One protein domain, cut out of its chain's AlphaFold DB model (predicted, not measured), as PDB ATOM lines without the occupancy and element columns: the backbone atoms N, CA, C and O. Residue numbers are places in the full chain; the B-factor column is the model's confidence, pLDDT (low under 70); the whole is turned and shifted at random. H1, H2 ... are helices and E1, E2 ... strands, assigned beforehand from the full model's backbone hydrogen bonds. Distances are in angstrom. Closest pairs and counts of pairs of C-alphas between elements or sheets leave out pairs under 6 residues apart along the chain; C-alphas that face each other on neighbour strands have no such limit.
ATOM      1  N   LYS A   4     175.173 182.319 115.501       77.12
ATOM      2  CA  LYS A   4     173.897 181.889 114.898       77.12
ATOM      3  C   LYS A   4     172.694 182.459 115.653       77.12
ATOM      4  O   LYS A   4     171.781 183.003 115.047       77.12
ATOM      5  N   ASN A   5     172.724 182.401 116.983       81.00
ATOM      6  CA  ASN A   5     171.597 182.846 117.801       81.00
ATOM      7  C   ASN A   5     171.484 184.372 117.888       81.00
ATOM      8  O   ASN A   5     170.394 184.869 118.153       81.00
ATOM      9  N   SER A   6     172.564 185.123 117.634       83.06
ATOM     10  CA  SER A   6     172.462 186.574 117.457       83.06
ATOM     11  C   SER A   6     171.580 186.932 116.267       83.06
ATOM     12  O   SER A   6     170.679 187.752 116.413       83.06
ATOM     13  N   ARG A   7     171.732 186.224 115.143       86.25
ATOM     14  CA  ARG A   7     170.913 186.430 113.939       86.25
ATOM     15  C   ARG A   7     169.457 186.075 114.139       86.25
ATOM     16  O   ARG A   7     168.594 186.773 113.626       86.25
ATOM     17  N   PHE A   8     169.168 185.022 114.900       85.06
ATOM     18  CA  PHE A   8     167.790 184.694 115.272       85.06
ATOM     19  C   PHE A   8     167.083 185.869 115.972       85.06
ATOM     20  O   PHE A   8     165.895 186.103 115.763       85.06
ATOM     21  N   LEU A   9     167.834 186.663 116.741       87.25
ATOM     22  CA  LEU A   9     167.351 187.878 117.395       87.25
ATOM     23  C   LEU A   9     167.620 189.162 116.587       87.25
ATOM     24  O   LEU A   9     167.614 190.249 117.154       87.25
ATOM     25  N   GLY A  10     167.839 189.061 115.274       88.50
ATOM     26  CA  GLY A  10     168.020 190.224 114.397       88.50
ATOM     27  C   GLY A  10     169.349 190.961 114.579       88.50
ATOM     28  O   GLY A  10     169.479 192.087 114.126       88.50
ATOM     29  N   VAL A  11     170.340 190.347 115.235       90.25
ATOM     30  CA  VAL A  11     171.653 190.957 115.479       90.25
ATOM     31  C   VAL A  11     172.746 190.250 114.676       90.25
ATOM     32  O   VAL A  11     173.105 189.093 114.936       90.25
ATOM     33  N   ASN A  12     173.325 190.972 113.724       90.44
ATOM     34  CA  ASN A  12     174.520 190.566 112.999       90.44
ATOM     35  C   ASN A  12     175.787 190.962 113.755       90.44
ATOM     36  O   ASN A  12     175.838 191.969 114.455       90.44
ATOM     37  N   THR A  13     176.820 190.137 113.601       90.69
ATOM     38  CA  THR A  13     178.141 190.362 114.193       90.69
ATOM     39  C   THR A  13     179.225 190.129 113.150       90.69
ATOM     40  O   THR A  13     179.137 189.176 112.367       90.69
ATOM     41  N   PHE A  14     180.240 190.991 113.164       92.69
ATOM     42  CA  PHE A  14     181.405 190.943 112.286       92.69
ATOM     43  C   PHE A  14     182.669 191.165 113.113       92.69
ATOM     44  O   PHE A  14     182.692 192.023 113.995       92.69
ATOM     45  N   TRP A  15     183.711 190.388 112.831       94.44
ATOM     46  CA  TRP A  15     185.008 190.523 113.483       94.44
ATOM     47  C   TRP A  15     186.062 190.905 112.449       94.44
ATOM     48  O   TRP A  15     186.307 190.145 111.512       94.44
ATOM     49  N   ASP A  16     186.681 192.064 112.643       97.00
ATOM     50  CA  ASP A  16     187.864 192.495 111.908       97.00
ATOM     51  C   ASP A  16     189.108 192.188 112.748       97.00
ATOM     52  O   ASP A  16     189.294 192.710 113.853       97.00
ATOM     53  N   LYS A  17     189.955 191.301 112.223       96.12
ATOM     54  CA  LYS A  17     191.169 190.850 112.900       96.12
ATOM     55  C   LYS A  17     192.280 191.899 112.863       96.12
ATOM     56  O   LYS A  17     193.039 191.972 113.829       96.12
ATOM     57  N   ASP A  18     192.370 192.679 111.790       97.50
ATOM     58  CA  ASP A  18     193.464 193.622 111.562       97.50
ATOM     59  C   ASP A  18     193.311 194.833 112.482       97.50
ATOM     60  O   ASP A  18     194.267 195.263 113.125       97.50
ATOM     61  N   THR A  19     192.076 195.320 112.632       97.25
ATOM     62  CA  THR A  19     191.761 196.446 113.525       97.25
ATOM     63  C   THR A  19     191.354 196.020 114.939       97.25
ATOM     64  O   THR A  19     191.174 196.880 115.803       97.25
ATOM     65  N   ARG A  20     191.219 194.708 115.197       97.12
ATOM     66  CA  ARG A  20     190.641 194.141 116.433       97.12
ATOM     67  C   ARG A  20     189.302 194.804 116.768       97.12
ATOM     68  O   ARG A  20     189.131 195.356 117.856       97.12
ATOM     69  N   THR A  21     188.367 194.751 115.824       97.88
ATOM     70  CA  THR A  21     187.064 195.412 115.950       97.88
ATOM     71  C   THR A  21     185.924 194.409 115.865       97.88
ATOM     72  O   THR A  21     185.769 193.695 114.873       97.88
ATOM     73  N   LEU A  22     185.085 194.386 116.902       95.75
ATOM     74  CA  LEU A  22     183.794 193.712 116.889       95.75
ATOM     75  C   LEU A  22     182.717 194.714 116.468       95.75
ATOM     76  O   LEU A  22     182.415 195.649 117.208       95.75
ATOM     77  N   LYS A  23     182.109 194.494 115.301       95.94
ATOM     78  CA  LYS A  23     180.986 195.294 114.801       95.94
ATOM     79  C   LYS A  23     179.665 194.550 114.983       95.94
ATOM     80  O   LYS A  23     179.581 193.353 114.701       95.94
ATOM     81  N   ILE A  24     178.643 195.265 115.446       94.19
ATOM     82  CA  ILE A  24     177.295 194.760 115.701       94.19
ATOM     83  C   ILE A  24     176.275 195.627 114.958       94.19
ATOM     84  O   ILE A  24     176.336 196.853 115.042       94.19
ATOM     85  N   GLU A  25     175.333 194.986 114.267       92.19
ATOM     86  CA  GLU A  25     174.258 195.633 113.496       92.19
ATOM     87  C   GLU A  25     172.914 194.954 113.818       92.19
ATOM     88  O   GLU A  25     172.830 193.722 113.790       92.19
ATOM     89  N   SER A  26     171.881 195.726 114.178       84.06
ATOM     90  CA  SER A  26     170.585 195.219 114.677       84.06
ATOM     91  C   SER A  26     169.437 195.202 113.653       84.06
ATOM     92  O   SER A  26     168.309 194.830 113.982       84.06
ATOM     93  N   ASP A  27     169.709 195.570 112.405       72.38
ATOM     94  CA  ASP A  27     168.757 195.656 111.289       72.38
ATOM     95  C   ASP A  27     168.850 194.468 110.311       72.38
ATOM     96  O   ASP A  27     168.360 194.507 109.182       72.38
ATOM     97  N   ALA A  28     169.454 193.370 110.757       67.25
ATOM     98  CA  ALA A  28     169.725 192.214 109.925       67.25
ATOM     99  C   ALA A  28     168.502 191.301 109.699       67.25
ATOM    100  O   ALA A  28     167.689 191.111 110.614       67.25
ATOM    101  N   PRO A  29     168.411 190.616 108.536       68.38
ATOM    102  CA  PRO A  29     167.467 189.521 108.342       68.38
ATOM    103  C   PRO A  29     167.612 188.461 109.437       68.38
ATOM    104  O   PRO A  29     168.721 188.033 109.774       68.38
ATOM    105  N   LYS A  30     166.477 188.026 109.990       74.69
ATOM    106  CA  LYS A  30     166.464 187.043 111.073       74.69
ATOM    107  C   LYS A  30     166.902 185.679 110.544       74.69
ATOM    108  O   LYS A  30     166.381 185.207 109.540       74.69
ATOM    109  N   GLY A  31     167.861 185.065 111.231       75.44
ATOM    110  CA  GLY A  31     168.301 183.696 110.959       75.44
ATOM    111  C   GLY A  31     167.489 182.651 111.725       75.44
ATOM    112  O   GLY A  31     166.715 182.985 112.622       75.44
ATOM    113  N   ASP A  32     167.719 181.376 111.419       81.94
ATOM    114  CA  ASP A  32     167.101 180.271 112.152       81.94
ATOM    115  C   ASP A  32     167.664 180.125 113.569       81.94
ATOM    116  O   ASP A  32     168.844 180.377 113.843       81.94
ATOM    117  N   TYR A  33     166.816 179.649 114.480       81.81
ATOM    118  CA  TYR A  33     167.248 179.257 115.814       81.81
ATOM    119  C   TYR A  33     168.181 178.042 115.743       81.81
ATOM    120  O   TYR A  33     167.852 177.026 115.129       81.81
ATOM    121  N   TYR A  34     169.319 178.106 116.440       79.69
ATOM    122  CA  TYR A  34     170.247 176.985 116.538       79.69
ATOM    123  C   TYR A  34     170.446 176.544 117.988       79.69
ATOM    124  O   TYR A  34     170.972 177.274 118.839       79.69
ATOM    125  N   ASP A  51     188.859 194.032 125.678       95.88
ATOM    126  CA  ASP A  51     189.996 194.941 125.467       95.88
ATOM    127  C   ASP A  51     190.210 195.319 123.988       95.88
ATOM    128  O   ASP A  51     191.286 195.764 123.590       95.88
ATOM    129  N   PHE A  52     189.187 195.116 123.163       97.00
ATOM    130  CA  PHE A  52     189.173 195.393 121.729       97.00
ATOM    131  C   PHE A  52     188.097 196.429 121.386       97.00
ATOM    132  O   PHE A  52     187.226 196.724 122.208       97.00
ATOM    133  N   ASN A  53     188.151 196.970 120.169       97.88
ATOM    134  CA  ASN A  53     187.202 197.983 119.718       97.88
ATOM    135  C   ASN A  53     185.823 197.352 119.515       97.88
ATOM    136  O   ASN A  53     185.703 196.259 118.954       97.88
ATOM    137  N   VAL A  54     184.775 198.038 119.965       97.44
ATOM    138  CA  VAL A  54     183.392 197.583 119.811       97.44
ATOM    139  C   VAL A  54     182.576 198.697 119.185       97.44
ATOM    140  O   VAL A  54     182.501 199.792 119.736       97.44
ATOM    141  N   VAL A  55     181.939 198.386 118.060       97.50
ATOM    142  CA  VAL A  55     181.075 199.309 117.323       97.50
ATOM    143  C   VAL A  55     179.678 198.712 117.252       97.50
ATOM    144  O   VAL A  55     179.495 197.619 116.720       97.50
ATOM    145  N   VAL A  56     178.682 199.422 117.771       96.06
ATOM    146  CA  VAL A  56     177.277 198.998 117.770       96.06
ATOM    147  C   VAL A  56     176.472 199.997 116.953       96.06
ATOM    148  O   VAL A  56     176.439 201.175 117.289       96.06
ATOM    149  N   ASN A  57     175.849 199.545 115.863       94.75
ATOM    150  CA  ASN A  57     175.064 200.388 114.952       94.75
ATOM    151  C   ASN A  57     175.816 201.655 114.500       94.75
ATOM    152  O   ASN A  57     175.266 202.753 114.466       94.75
ATOM    153  N   GLY A  58     177.113 201.509 114.210       95.25
ATOM    154  CA  GLY A  58     177.985 202.617 113.809       95.25
ATOM    155  C   GLY A  58     178.473 203.519 114.949       95.25
ATOM    156  O   GLY A  58     179.200 204.466 114.672       95.25
ATOM    157  N   LYS A  59     178.116 203.237 116.209       96.19
ATOM    158  CA  LYS A  59     178.578 203.982 117.389       96.19
ATOM    159  C   LYS A  59     179.693 203.229 118.106       96.19
ATOM    160  O   LYS A  59     179.526 202.053 118.435       96.19
ATOM    161  N   ASP A  60     180.788 203.915 118.404       97.25
ATOM    162  CA  ASP A  60     181.848 203.373 119.252       97.25
ATOM    163  C   ASP A  60     181.365 203.200 120.698       97.25
ATOM    164  O   ASP A  60     180.686 204.062 121.263       97.25
ATOM    165  N   ILE A  61     181.727 202.072 121.308       96.38
ATOM    166  CA  ILE A  61     181.440 201.774 122.711       96.38
ATOM    167  C   ILE A  61     182.701 201.996 123.539       96.38
ATOM    168  O   ILE A  61     183.682 201.259 123.413       96.38
ATOM    169  N   ASP A  62     182.643 202.955 124.462       96.00
ATOM    170  CA  ASP A  62     183.680 203.149 125.474       96.00
ATOM    171  C   ASP A  62     183.542 202.121 126.604       96.00
ATOM    172  O   ASP A  62     183.120 202.413 127.724       96.00
ATOM    173  N   ASN A  63     183.905 200.874 126.290       96.00
ATOM    174  CA  ASN A  63     183.718 199.740 127.187       96.00
ATOM    175  C   ASN A  63     184.432 199.904 128.539       96.00
ATOM    176  O   ASN A  63     184.020 199.293 129.525       96.00
ATOM    177  N   LYS A  64     185.516 200.691 128.593       94.88
ATOM    178  CA  LYS A  64     186.314 200.896 129.811       94.88
ATOM    179  C   LYS A  64     185.550 201.678 130.872       94.88
ATOM    180  O   LYS A  64     185.723 201.397 132.054       94.88
ATOM    181  N   ASN A  65     184.698 202.600 130.436       94.69
ATOM    182  CA  ASN A  65     183.940 203.496 131.303       94.69
ATOM    183  C   ASN A  65     182.463 203.084 131.453       94.69
ATOM    184  O   ASN A  65     181.684 203.778 132.106       94.69
ATOM    185  N   GLU A  66     182.063 201.937 130.894       93.31
ATOM    186  CA  GLU A  66     180.729 201.379 131.108       93.31
ATOM    187  C   GLU A  66     180.531 200.932 132.560       93.31
ATOM    188  O   GLU A  66     181.319 200.162 133.109       93.31
ATOM    189  N   LYS A  67     179.394 201.312 133.160       94.88
ATOM    190  CA  LYS A  67     178.973 200.806 134.482       94.88
ATOM    191  C   LYS A  67     178.876 199.275 134.508       94.88
ATOM    192  O   LYS A  67     179.155 198.648 135.527       94.88
ATOM    193  N   PHE A  68     178.444 198.695 133.391       95.75
ATOM    194  CA  PHE A  68     178.375 197.256 133.174       95.75
ATOM    195  C   PHE A  68     179.176 196.941 131.907       95.75
ATOM    196  O   PHE A  68     178.624 197.031 130.811       95.75
ATOM    197  N   PRO A  69     180.478 196.643 132.023       96.19
ATOM    198  CA  PRO A  69     181.317 196.443 130.855       96.19
ATOM    199  C   PRO A  69     181.012 195.116 130.160       96.19
ATOM    200  O   PRO A  69     180.595 194.132 130.779       96.19
ATOM    201  N   LEU A  70     181.281 195.076 128.861       96.88
ATOM    202  CA  LEU A  70     181.314 193.855 128.076       96.88
ATOM    203  C   LEU A  70     182.448 192.971 128.580       96.88
ATOM    204  O   LEU A  70     183.582 193.425 128.785       96.88
ATOM    205  N   LEU A  71     182.135 191.687 128.720       96.44
ATOM    206  CA  LEU A  71     183.066 190.679 129.202       96.44
ATOM    207  C   LEU A  71     183.444 189.710 128.086       96.44
ATOM    208  O   LEU A  71     182.641 189.406 127.211       96.44
ATOM    209  N   VAL A  72     184.651 189.171 128.151       95.25
ATOM    210  CA  VAL A  72     185.139 188.079 127.317       95.25
ATOM    211  C   VAL A  72     185.372 186.872 128.201       95.25
ATOM    212  O   VAL A  72     186.053 186.940 129.229       95.25
ATOM    213  N   TYR A  73     184.817 185.746 127.777       91.94
ATOM    214  CA  TYR A  73     185.048 184.462 128.410       91.94
ATOM    215  C   TYR A  73     185.029 183.359 127.356       91.94
ATOM    216  O   TYR A  73     184.038 183.205 126.643       91.94
ATOM    217  N   ARG A  74     186.128 182.597 127.267       89.88
ATOM    218  CA  ARG A  74     186.332 181.532 126.265       89.88
ATOM    219  C   ARG A  74     186.027 182.000 124.842       89.88
ATOM    220  O   ARG A  74     185.216 181.392 124.149       89.88
ATOM    221  N   ASP A  75     186.627 183.128 124.475       88.69
ATOM    222  CA  ASP A  75     186.500 183.754 123.154       88.69
ATOM    223  C   ASP A  75     185.059 184.140 122.769       88.69
ATOM    224  O   ASP A  75     184.744 184.361 121.602       88.69
ATOM    225  N   VAL A  76     184.173 184.260 123.763       89.56
ATOM    226  CA  VAL A  76     182.816 184.783 123.601       89.56
ATOM    227  C   VAL A  76     182.710 186.127 124.301       89.56
ATOM    228  O   VAL A  76     183.011 186.240 125.490       89.56
ATOM    229  N   THR A  77     182.230 187.130 123.571       93.31
ATOM    230  CA  THR A  77     181.891 188.450 124.109       93.31
ATOM    231  C   THR A  77     180.459 188.453 124.643       93.31
ATOM    232  O   THR A  77     179.509 188.096 123.940       93.31
ATOM    233  N   TYR A  78     180.296 188.856 125.895       92.62
ATOM    234  CA  TYR A  78     179.028 188.940 126.602       92.62
ATOM    235  C   TYR A  78     178.623 190.401 126.741       92.62
ATOM    236  O   TYR A  78     179.324 191.192 127.370       92.62
ATOM    237  N   PHE A  79     177.468 190.728 126.169       93.50
ATOM    238  CA  PHE A  79     176.796 191.998 126.398       93.50
ATOM    239  C   PHE A  79     175.971 191.921 127.682       93.50
ATOM    240  O   PHE A  79     175.313 190.898 127.915       93.50
ATOM    241  N   PRO A  80     175.970 192.978 128.505       93.69
ATOM    242  CA  PRO A  80     175.074 193.046 129.642       93.69
ATOM    243  C   PRO A  80     173.635 193.262 129.143       93.69
ATOM    244  O   PRO A  80     173.398 193.986 128.175       93.69
ATOM    245  N   LEU A  81     172.662 192.645 129.814       91.31
ATOM    246  CA  LEU A  81     171.237 192.775 129.484       91.31
ATOM    247  C   LEU A  81     170.649 194.072 130.066       91.31
ATOM    248  O   LEU A  81     169.755 194.045 130.907       91.31
ATOM    249  N   THR A  82     171.212 195.216 129.676       91.88
ATOM    250  CA  THR A  82     170.732 196.545 130.087       91.88
ATOM    251  C   THR A  82     169.704 197.088 129.097       91.88
ATOM    252  O   THR A  82     169.701 196.698 127.929       91.88
ATOM    253  N   TRP A  83     168.871 198.043 129.541       91.62
ATOM    254  CA  TRP A  83     167.923 198.751 128.665       91.62
ATOM    255  C   TRP A  83     168.637 199.343 127.437       91.62
ATOM    256  O   TRP A  83     168.198 199.130 126.309       91.62
ATOM    257  N   ARG A  84     169.804 199.973 127.650       92.62
ATOM    258  CA  ARG A  84     170.640 200.546 126.586       92.62
ATOM    259  C   ARG A  84     170.953 199.545 125.476       92.62
ATOM    260  O   ARG A  84     170.709 199.832 124.313       92.62
ATOM    261  N   PHE A  85     171.501 198.374 125.802       93.19
ATOM    262  CA  PHE A  85     171.862 197.421 124.749       93.19
ATOM    263  C   PHE A  85     170.644 196.685 124.206       93.19
ATOM    264  O   PHE A  85     170.464 196.620 122.996       93.19
ATOM    265  N   CYS A  86     169.797 196.137 125.076       91.12
ATOM    266  CA  CYS A  86     168.686 195.308 124.629       91.12
ATOM    267  C   CYS A  86     167.628 196.122 123.882       91.12
ATOM    268  O   CYS A  86     167.281 195.745 122.770       91.12
ATOM    269  N   ASN A  87     167.134 197.225 124.449       91.25
ATOM    270  CA  ASN A  87     166.090 198.018 123.805       91.25
ATOM    271  C   ASN A  87     166.670 199.041 122.825       91.25
ATOM    272  O   ASN A  87     166.264 199.043 121.665       91.25
ATOM    273  N   ASP A  88     167.589 199.901 123.272       92.25
ATOM    274  CA  ASP A  88     167.961 201.080 122.477       92.25
ATOM    275  C   ASP A  88     168.861 200.716 121.288       92.25
ATOM    276  O   ASP A  88     168.675 201.247 120.196       92.25
ATOM    277  N   GLU A  89     169.803 199.786 121.471       92.88
ATOM    278  CA  GLU A  89     170.722 199.378 120.402       92.88
ATOM    279  C   GLU A  89     170.241 198.147 119.614       92.88
ATOM    280  O   GLU A  89     170.319 198.121 118.386       92.88
ATOM    281  N   PHE A  90     169.736 197.104 120.277       91.81
ATOM    282  CA  PHE A  90     169.356 195.853 119.601       91.81
ATOM    283  C   PHE A  90     167.881 195.765 119.225       91.81
ATOM    284  O   PHE A  90     167.481 194.821 118.543       91.81
ATOM    285  N   ASN A  91     167.071 196.742 119.637       90.81
ATOM    286  CA  ASN A  91     165.638 196.775 119.372       90.81
ATOM    287  C   ASN A  91     164.918 195.486 119.820       90.81
ATOM    288  O   ASN A  91     164.037 194.948 119.140       90.81
ATOM    289  N   TRP A  92     165.335 194.959 120.967       91.19
ATOM    290  CA  TRP A  92     164.692 193.852 121.653       91.19
ATOM    291  C   TRP A  92     163.683 194.367 122.669       91.19
ATOM    292  O   TRP A  92     163.861 195.401 123.307       91.19
ATOM    293  N   GLU A  93     162.633 193.587 122.848       90.25
ATOM    294  CA  GLU A  93     161.669 193.720 123.925       90.25
ATOM    295  C   GLU A  93     161.972 192.672 124.984       90.25
ATOM    296  O   GLU A  93     162.334 191.532 124.669       90.25
ATOM    297  N   TYR A  94     161.793 193.060 126.240       87.25
ATOM    298  CA  TYR A  94     161.872 192.163 127.372       87.25
ATOM    299  C   TYR A  94     160.626 192.292 128.221       87.25
ATOM    300  O   TYR A  94     160.150 193.387 128.519       87.25
ATOM    301  N   SER A  95     160.122 191.148 128.639       89.44
ATOM    302  CA  SER A  95     159.080 191.064 129.642       89.44
ATOM    303  C   SER A  95     159.455 189.990 130.642       89.44
ATOM    304  O   SER A  95     160.094 188.989 130.308       89.44
ATOM    305  N   PHE A  96     159.088 190.227 131.891       91.44
ATOM    306  CA  PHE A  96     159.168 189.220 132.927       91.44
ATOM    307  C   PHE A  96     157.762 188.966 133.430       91.44
ATOM    308  O   PHE A  96     157.054 189.898 133.811       91.44
ATOM    309  N   ASP A  97     157.384 187.701 133.424       95.88
ATOM    310  CA  ASP A  97     156.175 187.221 134.059       95.88
ATOM    311  C   ASP A  97     156.564 186.198 135.129       95.88
ATOM    312  O   ASP A  97     157.526 185.447 134.961       95.88
ATOM    313  N   LYS A  98     155.847 186.180 136.253       95.94
ATOM    314  CA  LYS A  98     156.191 185.293 137.373       95.94
ATOM    315  C   LYS A  98     156.007 183.807 137.037       95.94
ATOM    316  O   LYS A  98     156.714 182.983 137.607       95.94
ATOM    317  N   ASP A  99     155.088 183.483 136.127       96.44
ATOM    318  CA  ASP A  99     154.711 182.114 135.782       96.44
ATOM    319  C   ASP A  99     155.457 181.656 134.513       96.44
ATOM    320  O   ASP A  99     155.883 180.505 134.419       96.44
ATOM    321  N   LEU A 100     155.675 182.563 133.551       93.62
ATOM    322  CA  LEU A 100     156.343 182.285 132.269       93.62
ATOM    323  C   LEU A 100     157.842 182.633 132.250       93.62
ATOM    324  O   LEU A 100     158.562 182.212 131.341       93.62
ATOM    325  N   GLY A 101     158.329 183.384 133.237       94.38
ATOM    326  CA  GLY A 101     159.721 183.806 133.356       94.38
ATOM    327  C   GLY A 101     160.112 184.964 132.432       94.38
ATOM    328  O   GLY A 101     159.284 185.746 131.961       94.38
ATOM    329  N   LEU A 102     161.424 185.097 132.197       90.75
ATOM    330  CA  LEU A 102     161.995 186.124 131.325       90.75
ATOM    331  C   LEU A 102     161.796 185.755 129.852       90.75
ATOM    332  O   LEU A 102     162.307 184.737 129.381       90.75
ATOM    333  N   ARG A 103     161.151 186.644 129.101       90.62
ATOM    334  CA  ARG A 103     161.036 186.569 127.646       90.62
ATOM    335  C   ARG A 103     161.813 187.711 127.006       90.62
ATOM    336  O   ARG A 103     161.682 188.859 127.415       90.62
ATOM    337  N   ILE A 104     162.588 187.383 125.975       88.81
ATOM    338  CA  ILE A 104     163.297 188.352 125.136       88.81
ATOM    339  C   ILE A 104     162.918 188.081 123.684       88.81
ATOM    340  O   ILE A 104     162.996 186.940 123.220       88.81
ATOM    341  N   SER A 105     162.514 189.120 122.962       88.44
ATOM    342  CA  SER A 105     162.180 189.024 121.542       88.44
ATOM    343  C   SER A 105     162.667 190.236 120.766       88.44
ATOM    344  O   SER A 105     162.474 191.367 121.181       88.44
ATOM    345  N   SER A 106     163.244 190.007 119.591       87.31
ATOM    346  CA  SER A 106     163.527 191.084 118.632       87.31
ATOM    347  C   SER A 106     162.237 191.647 118.030       87.31
ATOM    348  O   SER A 106     161.383 190.860 117.594       87.31
ATOM    349  N   LYS A 107     162.115 192.976 117.922       83.56
ATOM    350  CA  LYS A 107     160.975 193.599 117.235       83.56
ATOM    351  C   LYS A 107     160.907 193.150 115.773       83.56
ATOM    352  O   LYS A 107     161.894 192.717 115.167       83.56
TER     353      LYS A 107
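AT A GLANCE: This is residues 4 to 34 and 51 to 107 of the 115 residues of an uncharacterized protein of Peptoniphilus asaccharolyticus DSM 20463 (UniProt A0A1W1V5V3). A three-stranded sheet, E1, E2 and E3, and a long two-stranded hairpin, E6 and E7, reach toward opposite ends of an only just elongated outline, with the short helix H2 between them. A smaller hairpin, E4 and E5, makes a third sheet, joined to E3 by a long loop, and the short helix H1 only grazes the first sheet. The printed part has 88 residues with two named helices and seven named strands, in the order H1 E1 E2 E3 E4 E5 H2 E6 E7. The first sheet has the order E1, E2, E3 and is mixed; the other two are antiparallel, and the class is mixed, helices and strands. The whole is compact, with a radius of gyration of the C-alphas of 13.7 A and spans of 45 by 30 by 25 A.

IN THESE COORDINATES: Find C-alpha 12 at (174.520, 190.566, 112.999); from there E1, residues 12 to 16, runs 13.5 A. E2, residues 21 to 25, comes back over 13.0 A, and E3, residues 53 to 56, covers 10.2 A. Before E1 look for H1, residues 4 to 8, 6.7 A long. Farther on are E4, residues 71 to 73, 6.6 A, and E5, residues 76 to 78, 6.4 A. H2, residues 83 to 89, begins at C-alpha 83 at (167.923, 198.751, 128.665) and is 8.7 A long. E6, residues 92 to 97, spans 16.4 A, and E7, residues 101 to 106, spans 16.9 A to C-alpha 106 at (163.527, 191.084, 118.632).

HOW THE PARTS SIT: Start at the hairpin of E1 and E2, antiparallel at 162 degrees, where N 12 and O 25 are 2.8 A apart. E3 is parallel to the inner strand E2 at 6 degrees, with N 22 and O 53 at 2.8 A. Near H1, the closest C-alphas to E1 are those of Ser 6 and Asn 12, 6.3 A. H2 is only just not on this sheet, with 4 pairs of C-alphas within 10 A; its closest C-alphas to E3 are those of Glu 89 and Val 56, 7.1 A. Toward E6, the closest C-alphas are those of Cys 86 and Trp 92, 5.2 A. In the hairpin of E6 and E7, N 93 and O 105 are 2.8 A apart; in that of E4 and E5, N 78 and O 71 are 2.7 A apart. E6 and E7 are apart from E1, E2 and E3. In H1 every O i to N i+4 pair is within hydrogen-bond range; in H2, 2 of 3.

THE WHOLE: The C-alphas farthest apart, those of Asp 18 and Asp 99, are 47.1 A apart. Residues 35 to 50 are not printed, and the gap from C-alpha 34 to C-alpha 51 is 28.1 A. The link from E3 to E4, residues 57 to 70, is long. The mean pLDDT of the printed part is 91.0, and residues 28 to 29 are under 70.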